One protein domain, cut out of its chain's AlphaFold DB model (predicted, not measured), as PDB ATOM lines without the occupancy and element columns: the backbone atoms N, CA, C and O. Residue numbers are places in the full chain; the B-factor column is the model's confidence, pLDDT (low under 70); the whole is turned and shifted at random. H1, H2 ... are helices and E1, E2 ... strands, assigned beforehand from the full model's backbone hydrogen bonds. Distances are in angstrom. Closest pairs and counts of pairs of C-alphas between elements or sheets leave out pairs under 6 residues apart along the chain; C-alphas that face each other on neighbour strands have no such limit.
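AT A GLANCE: This is residues 3 to 63 of the 137 residues of the protein "Amine oxidase" of Arabidopsis lyrata subsp. lyrata (UniProt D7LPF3). A long, narrow hairpin arm of E2 and E3, with the short strand E1 folded back beside the start of E2, leads into a small separate head. The head holds a small sheet of the short strands E4, E6 and E5, and the short helix H1 in the stretch from E4 to E5. The printed part has 61 residues with one named helix and six named strands, in the order E1, E2, E3, E4, H1, E5, E6; the class is mostly strand. The sheet orders are E1, E2, E3 and E4, E6, E5, both antiparallel. The whole is extended, with a radius of gyration of the C-alphas of 18.2 A and spans of 56 by 20 by 15 A.

IN THESE COORDINATES: E2, residues 8 to 16, is 26.2 A long, and E3, residues 22 to 30, is 26.7 A. E1 is residues 3 to 5, with C-alpha 3 at (179.508, 213.850, 227.017). E4 is residues 34 to 36, H1 47 to 50, E5 55 to 57 and E6 60 to 62, with C-alpha 62 at (200.323, 209.316, 221.921).

HOW THE PARTS SIT: E1, E2 and E3 form a meander, each strand the antiparallel neighbour of the one before. In the hairpin E2 and E3, at 162 degrees, N 13 and O 25 are 2.9 A apart, within hydrogen-bond range. In the hairpin E1 and E2, N 3 and O 10 are 2.9 A apart. The strands of this sheet are apart from those of the other. There, N 35 and O 61 of E4 and E6 are 2.9 A apart, and N 60 and O 57 of the hairpin E5 and E6 are 3.0 A apart. E4, H1 and E5 are a split strand-helix-strand unit, two strands of one sheet that follow each other among the strands, with H1 between them along the chain and E6 between them in the sheet, and its crossover is right-handed. H1, too short for an O i to N i+4 pair, has its one O i to N i+3 pair within range, and is only just not on this sheet, with 4 pairs of C-alphas within 10 A.

THE WHOLE: The two farthest C-alphas, those of Asp 19 and Ser 38, are 55.7 A apart. The printed part has no cut and no long link. Mean pLDDT of the printed part is 92.5; residue 48 alone is under 70.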
ATOM      1  N   CYS A   3     179.640 215.177 227.606       94.81
ATOM      2  CA  CYS A   3     179.508 213.850 227.017       94.81
ATOM      3  C   CYS A   3     180.862 213.142 227.048       94.81
ATOM      4  O   CYS A   3     181.854 213.698 226.572       94.81
ATOM      5  N   SER A   4     180.877 211.915 227.563       96.06
ATOM      6  CA  SER A   4     182.071 211.076 227.630       96.06
ATOM      7  C   SER A   4     181.895 209.882 226.696       96.06
ATOM      8  O   SER A   4     180.922 209.134 226.813       96.06
ATOM      9  N   ILE A   5     182.827 209.695 225.761       94.19
ATOM     10  CA  ILE A   5     182.824 208.571 224.818       94.19
ATOM     11  C   ILE A   5     184.195 207.906 224.875       94.19
ATOM     12  O   ILE A   5     185.184 208.433 224.366       94.19
ATOM     13  N   GLY A   6     184.251 206.731 225.501       94.44
ATOM     14  CA  GLY A   6     185.508 206.015 225.702       94.44
ATOM     15  C   GLY A   6     186.489 206.839 226.536       94.44
ATOM     16  O   GLY A   6     186.235 207.104 227.705       94.44
ATOM     17  N   ASN A   7     187.615 207.219 225.934       94.44
ATOM     18  CA  ASN A   7     188.687 207.976 226.581       94.44
ATOM     19  C   ASN A   7     188.572 209.505 226.421       94.44
ATOM     20  O   ASN A   7     189.484 210.203 226.855       94.44
ATOM     21  N   TYR A   8     187.507 210.025 225.809       96.19
ATOM     22  CA  TYR A   8     187.338 211.462 225.586       96.19
ATOM     23  C   TYR A   8     186.160 212.027 226.364       96.19
ATOM     24  O   TYR A   8     185.069 211.453 226.344       96.19
ATOM     25  N   ASP A   9     186.363 213.211 226.930       97.00
ATOM     26  CA  ASP A   9     185.317 214.041 227.514       97.00
ATOM     27  C   ASP A   9     185.177 215.325 226.702       97.00
ATOM     28  O   ASP A   9     186.142 216.076 226.546       97.00
ATOM     29  N   TYR A  10     183.968 215.591 226.208       97.12
ATOM     30  CA  TYR A  10     183.622 216.826 225.511       97.12
ATOM     31  C   TYR A  10     182.603 217.620 226.312       97.12
ATOM     32  O   TYR A  10     181.540 217.110 226.678       97.12
ATOM     33  N   THR A  11     182.884 218.900 226.516       97.25
ATOM     34  CA  THR A  11     181.926 219.858 227.067       97.25
ATOM     35  C   THR A  11     181.451 220.794 225.968       97.25
ATOM     36  O   THR A  11     182.260 221.443 225.307       97.25
ATOM     37  N   PHE A  12     180.135 220.857 225.786       97.38
ATOM     38  CA  PHE A  12     179.441 221.694 224.814       97.38
ATOM     39  C   PHE A  12     178.662 222.780 225.540       97.38
ATOM     40  O   PHE A  12     177.665 222.478 226.210       97.38
ATOM     41  N   ASP A  13     179.079 224.025 225.357       97.69
ATOM     42  CA  ASP A  13     178.441 225.179 225.972       97.69
ATOM     43  C   ASP A  13     177.823 226.084 224.910       97.69
ATOM     44  O   ASP A  13     178.434 226.389 223.884       97.69
ATOM     45  N   TRP A  14     176.589 226.497 225.185       97.81
ATOM     46  CA  TRP A  14     175.851 227.504 224.436       97.81
ATOM     47  C   TRP A  14     175.683 228.715 225.338       97.81
ATOM     48  O   TRP A  14     175.019 228.638 226.372       97.81
ATOM     49  N   GLU A  15     176.299 229.822 224.956       97.88
ATOM     50  CA  GLU A  15     176.264 231.060 225.718       97.88
ATOM     51  C   GLU A  15     175.487 232.124 224.952       97.88
ATOM     52  O   GLU A  15     175.843 232.485 223.831       97.88
ATOM     53  N   PHE A  16     174.447 232.645 225.598       98.12
ATOM     54  CA  PHE A  16     173.611 233.718 225.078       98.12
ATOM     55  C   PHE A  16     173.927 235.005 225.828       98.12
ATOM     56  O   PHE A  16     173.863 235.047 227.058       98.12
ATOM     57  N   GLN A  17     174.262 236.054 225.086       98.12
ATOM     58  CA  GLN A  17     174.614 237.355 225.639       98.12
ATOM     59  C   GLN A  17     173.515 238.388 225.375       98.12
ATOM     60  O   GLN A  17     172.731 238.283 224.432       98.12
ATOM     61  N   MET A  18     173.462 239.415 226.227       98.25
ATOM     62  CA  MET A  18     172.428 240.459 226.179       98.25
ATOM     63  C   MET A  18     172.523 241.369 224.945       98.25
ATOM     64  O   MET A  18     171.577 242.092 224.650       98.25
ATOM     65  N   ASP A  19     173.644 241.343 224.227       98.06
ATOM     66  CA  ASP A  19     173.839 242.037 222.950       98.06
ATOM     67  C   ASP A  19     173.378 241.207 221.735       98.06
ATOM     68  O   ASP A  19     173.505 241.653 220.595       98.06
ATOM     69  N   GLY A  20     172.825 240.011 221.973       96.62
ATOM     70  CA  GLY A  20     172.347 239.093 220.943       96.62
ATOM     71  C   GLY A  20     173.404 238.116 220.430       96.62
ATOM     72  O   GLY A  20     173.111 237.343 219.517       96.62
ATOM     73  N   LEU A  21     174.620 238.113 220.989       97.56
ATOM     74  CA  LEU A  21     175.644 237.147 220.610       97.56
ATOM     75  C   LEU A  21     175.311 235.750 221.155       97.56
ATOM     76  O   LEU A  21     175.062 235.566 222.346       97.56
ATOM     77  N   ASN A  22     175.350 234.759 220.264       97.00
ATOM     78  CA  ASN A  22     175.302 233.343 220.608       97.00
ATOM     79  C   ASN A  22     176.677 232.723 220.333       97.00
ATOM     80  O   ASN A  22     177.169 232.765 219.201       97.00
ATOM     81  N   ARG A  23     177.309 232.174 221.372       97.19
ATOM     82  CA  ARG A  23     178.627 231.547 221.298       97.19
ATOM     83  C   ARG A  23     178.524 230.064 221.615       97.19
ATOM     84  O   ARG A  23     178.115 229.685 222.707       97.19
ATOM     85  N   VAL A  24     178.976 229.246 220.668       96.88
ATOM     86  CA  VAL A  24     179.150 227.805 220.857       96.88
ATOM     87  C   VAL A  24     180.605 227.529 221.197       96.88
ATOM     88  O   VAL A  24     181.501 227.907 220.440       96.88
ATOM     89  N   ILE A  25     180.840 226.877 222.331       97.00
ATOM     90  CA  ILE A  25     182.173 226.491 222.792       97.00
ATOM     91  C   ILE A  25     182.198 224.979 222.937       97.00
ATOM     92  O   ILE A  25     181.303 224.383 223.536       97.00
ATOM     93  N   VAL A  26     183.249 224.370 222.397       96.81
ATOM     94  CA  VAL A  26     183.568 222.971 222.660       96.81
ATOM     95  C   VAL A  26     184.939 222.926 223.299       96.81
ATOM     96  O   VAL A  26     185.898 223.463 222.745       96.81
ATOM     97  N   ALA A  27     185.028 222.275 224.451       96.50
ATOM     98  CA  ALA A  27     186.301 221.910 225.050       96.50
ATOM     99  C   ALA A  27     186.403 220.387 225.139       96.50
ATOM    100  O   ALA A  27     185.399 219.688 225.277       96.50
ATOM    101  N   THR A  28     187.627 219.887 225.011       94.56
ATOM    102  CA  THR A  28     187.967 218.468 225.127       94.56
ATOM    103  C   THR A  28     188.956 218.288 226.269       94.56
ATOM    104  O   THR A  28     189.799 219.157 226.514       94.56
ATOM    105  N   SER A  29     188.828 217.190 226.999       94.50
ATOM    106  CA  SER A  29     189.715 216.838 228.100       94.50
ATOM    107  C   SER A  29     189.920 215.322 228.162       94.50
ATOM    108  O   SER A  29     189.570 214.595 227.231       94.50
ATOM    109  N   TRP A  30     190.460 214.868 229.292       90.12
ATOM    110  CA  TRP A  30     190.652 213.471 229.662       90.12
ATOM    111  C   TRP A  30     191.882 212.795 229.050       90.12
ATOM    112  O   TRP A  30     192.969 213.373 229.034       90.12
ATOM    113  N   MET A  31     191.753 211.522 228.682       94.12
ATOM    114  CA  MET A  31     192.868 210.617 228.437       94.12
ATOM    115  C   MET A  31     193.213 210.543 226.952       94.12
ATOM    116  O   MET A  31     192.353 210.364 226.093       94.12
ATOM    117  N   LEU A  32     194.506 210.599 226.642       94.69
ATOM    118  CA  LEU A  32     194.987 210.369 225.283       94.69
ATOM    119  C   LEU A  32     194.713 208.927 224.838       94.69
ATOM    120  O   LEU A  32     194.823 207.985 225.624       94.69
ATOM    121  N   MET A  33     194.428 208.754 223.548       94.06
ATOM    122  CA  MET A  33     194.514 207.446 222.909       94.06
ATOM    123  C   MET A  33     195.990 207.077 222.754       94.06
ATOM    124  O   MET A  33     196.767 207.818 222.145       94.06
ATOM    125  N   VAL A  34     196.373 205.931 223.313       95.06
ATOM    126  CA  VAL A  34     197.775 205.519 223.399       95.06
ATOM    127  C   VAL A  34     198.047 204.199 222.694       95.06
ATOM    128  O   VAL A  34     197.204 203.303 222.654       95.06
ATOM    129  N   LYS A  35     199.272 204.075 222.185       94.06
ATOM    130  CA  LYS A  35     199.851 202.842 221.656       94.06
ATOM    131  C   LYS A  35     201.060 202.457 222.509       94.06
ATOM    132  O   LYS A  35     201.959 203.269 222.723       94.06
ATOM    133  N   GLY A  36     201.086 201.213 222.982       93.75
ATOM    134  CA  GLY A  36     202.238 200.667 223.700       93.75
ATOM    135  C   GLY A  36     203.439 200.454 222.773       93.75
ATOM    136  O   GLY A  36     203.277 200.037 221.625       93.75
ATOM    137  N   THR A  37     204.642 200.713 223.275       92.00
ATOM    138  CA  THR A  37     205.907 200.499 222.560       92.00
ATOM    139  C   THR A  37     207.008 200.018 223.506       92.00
ATOM    140  O   THR A  37     206.907 200.182 224.714       92.00
ATOM    141  N   SER A  38     208.081 199.427 222.982       93.19
ATOM    142  CA  SER A  38     209.255 199.051 223.783       93.19
ATOM    143  C   SER A  38     210.216 200.216 224.049       93.19
ATOM    144  O   SER A  38     211.202 200.032 224.755       93.19
ATOM    145  N   TYR A  39     209.991 201.386 223.443       91.62
ATOM    146  CA  TYR A  39     210.880 202.545 223.579       91.62
ATOM    147  C   TYR A  39     210.675 203.259 224.909       91.62
ATOM    148  O   TYR A  39     209.544 203.555 225.286       91.62
ATOM    149  N   THR A  40     211.767 203.599 225.585       94.25
ATOM    150  CA  THR A  40     211.737 204.376 226.832       94.25
ATOM    151  C   THR A  40     212.225 205.806 226.626       94.25
ATOM    152  O   THR A  40     211.938 206.671 227.446       94.25
ATOM    153  N   ASN A  41     212.916 206.092 225.520       91.75
ATOM    154  CA  ASN A  41     213.407 207.422 225.197       91.75
ATOM    155  C   ASN A  41     213.036 207.829 223.757       91.75
ATOM    156  O   ASN A  41     213.019 207.010 222.840       91.75
ATOM    157  N   VAL A  42     212.769 209.121 223.546       89.25
ATOM    158  CA  VAL A  42     212.533 209.714 222.221       89.25
ATOM    159  C   VAL A  42     213.687 209.485 221.237       89.25
ATOM    160  O   VAL A  42     213.448 209.435 220.037       89.25
ATOM    161  N   GLN A  43     214.926 209.320 221.713       88.88
ATOM    162  CA  GLN A  43     216.074 208.978 220.868       88.88
ATOM    163  C   GLN A  43     216.012 207.542 220.314       88.88
ATOM    164  O   GLN A  43     216.640 207.266 219.295       88.88
ATOM    165  N   ASP A  44     215.241 206.649 220.944       85.19
ATOM    166  CA  ASP A  44     215.075 205.257 220.504       85.19
ATOM    167  C   ASP A  44     213.980 205.102 219.435       85.19
ATOM    168  O   ASP A  44     213.869 204.045 218.800       85.19
ATOM    169  N   LEU A  45     213.151 206.139 219.239       82.62
ATOM    170  CA  LEU A  45     212.055 206.131 218.274       82.62
ATOM    171  C   LEU A  45     212.598 205.945 216.859       82.62
ATOM    172  O   LEU A  45     213.408 206.721 216.357       82.62
ATOM    173  N   ARG A  46     212.088 204.917 216.186       79.62
ATOM    174  CA  ARG A  46     212.347 204.683 214.766       79.62
ATOM    175  C   ARG A  46     211.366 205.485 213.916       79.62
ATOM    176  O   ARG A  46     210.219 205.667 214.312       79.62
ATOM    177  N   GLU A  47     211.788 205.852 212.709       76.94
ATOM    178  CA  GLU A  47     211.007 206.671 211.762       76.94
ATOM    179  C   GLU A  47     209.562 206.173 211.571       76.94
ATOM    180  O   GLU A  47     208.622 206.934 211.748       76.94
ATOM    181  N   LYS A  48     209.364 204.869 211.336       69.25
ATOM    182  CA  LYS A  48     208.023 204.283 211.129       69.25
ATOM    183  C   LYS A  48     207.069 204.426 212.320       69.25
ATOM    184  O   LYS A  48     205.859 204.385 212.142       69.25
ATOM    185  N   GLU A  49     207.599 204.493 213.537       70.94
ATOM    186  CA  GLU A  49     206.790 204.644 214.754       70.94
ATOM    187  C   GLU A  49     206.558 206.123 215.072       70.94
ATOM    188  O   GLU A  49     205.485 206.477 215.564       70.94
ATOM    189  N   ALA A  50     207.499 206.993 214.688       72.62
ATOM    190  CA  ALA A  50     207.331 208.443 214.745       72.62
ATOM    191  C   ALA A  50     206.152 208.932 213.882       72.62
ATOM    192  O   ALA A  50     205.489 209.894 214.259       72.62
ATOM    193  N   ASP A  51     205.829 208.225 212.792       79.12
ATOM    194  CA  ASP A  51     204.664 208.530 211.947       79.12
ATOM    195  C   ASP A  51     203.319 208.364 212.679       79.12
ATOM    196  O   ASP A  51     202.327 208.989 212.303       79.12
ATOM    197  N   SER A  52     203.257 207.526 213.723       85.38
ATOM    198  CA  SER A  52     202.021 207.294 214.488       85.38
ATOM    199  C   SER A  52     201.768 208.347 215.571       85.38
ATOM    200  O   SER A  52     200.621 208.564 215.969       85.38
ATOM    201  N   GLY A  53     202.827 209.020 216.021       90.94
ATOM    202  CA  GLY A  53     202.780 210.085 217.010       90.94
ATOM    203  C   GLY A  53     203.995 210.111 217.940       90.94
ATOM    204  O   GLY A  53     204.868 209.242 217.869       90.94
ATOM    205  N   PRO A  54     204.092 211.126 218.813       92.38
ATOM    206  CA  PRO A  54     205.221 211.276 219.721       92.38
ATOM    207  C   PRO A  54     205.193 210.250 220.863       92.38
ATOM    208  O   PRO A  54     204.130 209.868 221.356       92.38
ATOM    209  N   LEU A  55     206.375 209.877 221.356       93.94
ATOM    210  CA  LEU A  55     206.512 209.225 222.661       93.94
ATOM    211  C   LEU A  55     206.244 210.268 223.754       93.94
ATOM    212  O   LEU A  55     206.979 211.247 223.876       93.94
ATOM    213  N   ILE A  56     205.177 210.064 224.523       94.44
ATOM    214  CA  ILE A  56     204.717 210.999 225.566       94.44
ATOM    215  C   ILE A  56     205.105 210.541 226.978       94.44
ATOM    216  O   ILE A  56     205.070 211.330 227.919       94.44
ATOM    217  N   SER A  57     205.461 209.265 227.127       95.50
ATOM    218  CA  SER A  57     206.002 208.659 228.343       95.50
ATOM    219  C   SER A  57     206.774 207.389 227.974       95.50
ATOM    220  O   SER A  57     206.671 206.913 226.840       95.50
ATOM    221  N   GLU A  58     207.535 206.820 228.910       95.06
ATOM    222  CA  GLU A  58     208.205 205.534 228.697       95.06
ATOM    223  C   GLU A  58     207.189 204.487 228.241       95.06
ATOM    224  O   GLU A  58     206.147 204.309 228.867       95.06
ATOM    225  N   THR A  59     207.486 203.785 227.150       94.44
ATOM    226  CA  THR A  59     206.644 202.743 226.544       94.44
ATOM    227  C   THR A  59     205.292 203.212 225.988       94.44
ATOM    228  O   THR A  59     204.481 202.379 225.583       94.44
ATOM    229  N   VAL A  60     205.039 204.526 225.900       95.06
ATOM    230  CA  VAL A  60     203.731 205.087 225.516       95.06
ATOM    231  C   VAL A  60     203.850 206.119 224.393       95.06
ATOM    232  O   VAL A  60     204.347 207.230 224.588       95.06
ATOM    233  N   ILE A  61     203.311 205.777 223.222       94.69
ATOM    234  CA  ILE A  61     203.113 206.699 222.097       94.69
ATOM    235  C   ILE A  61     201.704 207.293 222.171       94.69
ATOM    236  O   ILE A  61     200.722 206.556 222.284       94.69
ATOM    237  N   GLY A  62     201.598 208.620 222.086       95.12
ATOM    238  CA  GLY A  62     200.323 209.316 221.921       95.12
ATOM    239  C   GLY A  62     199.953 209.358 220.444       95.12
ATOM    240  O   GLY A  62     200.645 210.003 219.663       95.12
ATOM    241  N   VAL A  63     198.884 208.664 220.051       94.62
ATOM    242  CA  VAL A  63     198.526 208.532 218.631       94.62
ATOM    243  C   VAL A  63     197.959 209.852 218.115       94.62
ATOM    244  O   VAL A  63     197.031 210.403 218.712       94.62
TER     245      VAL A  63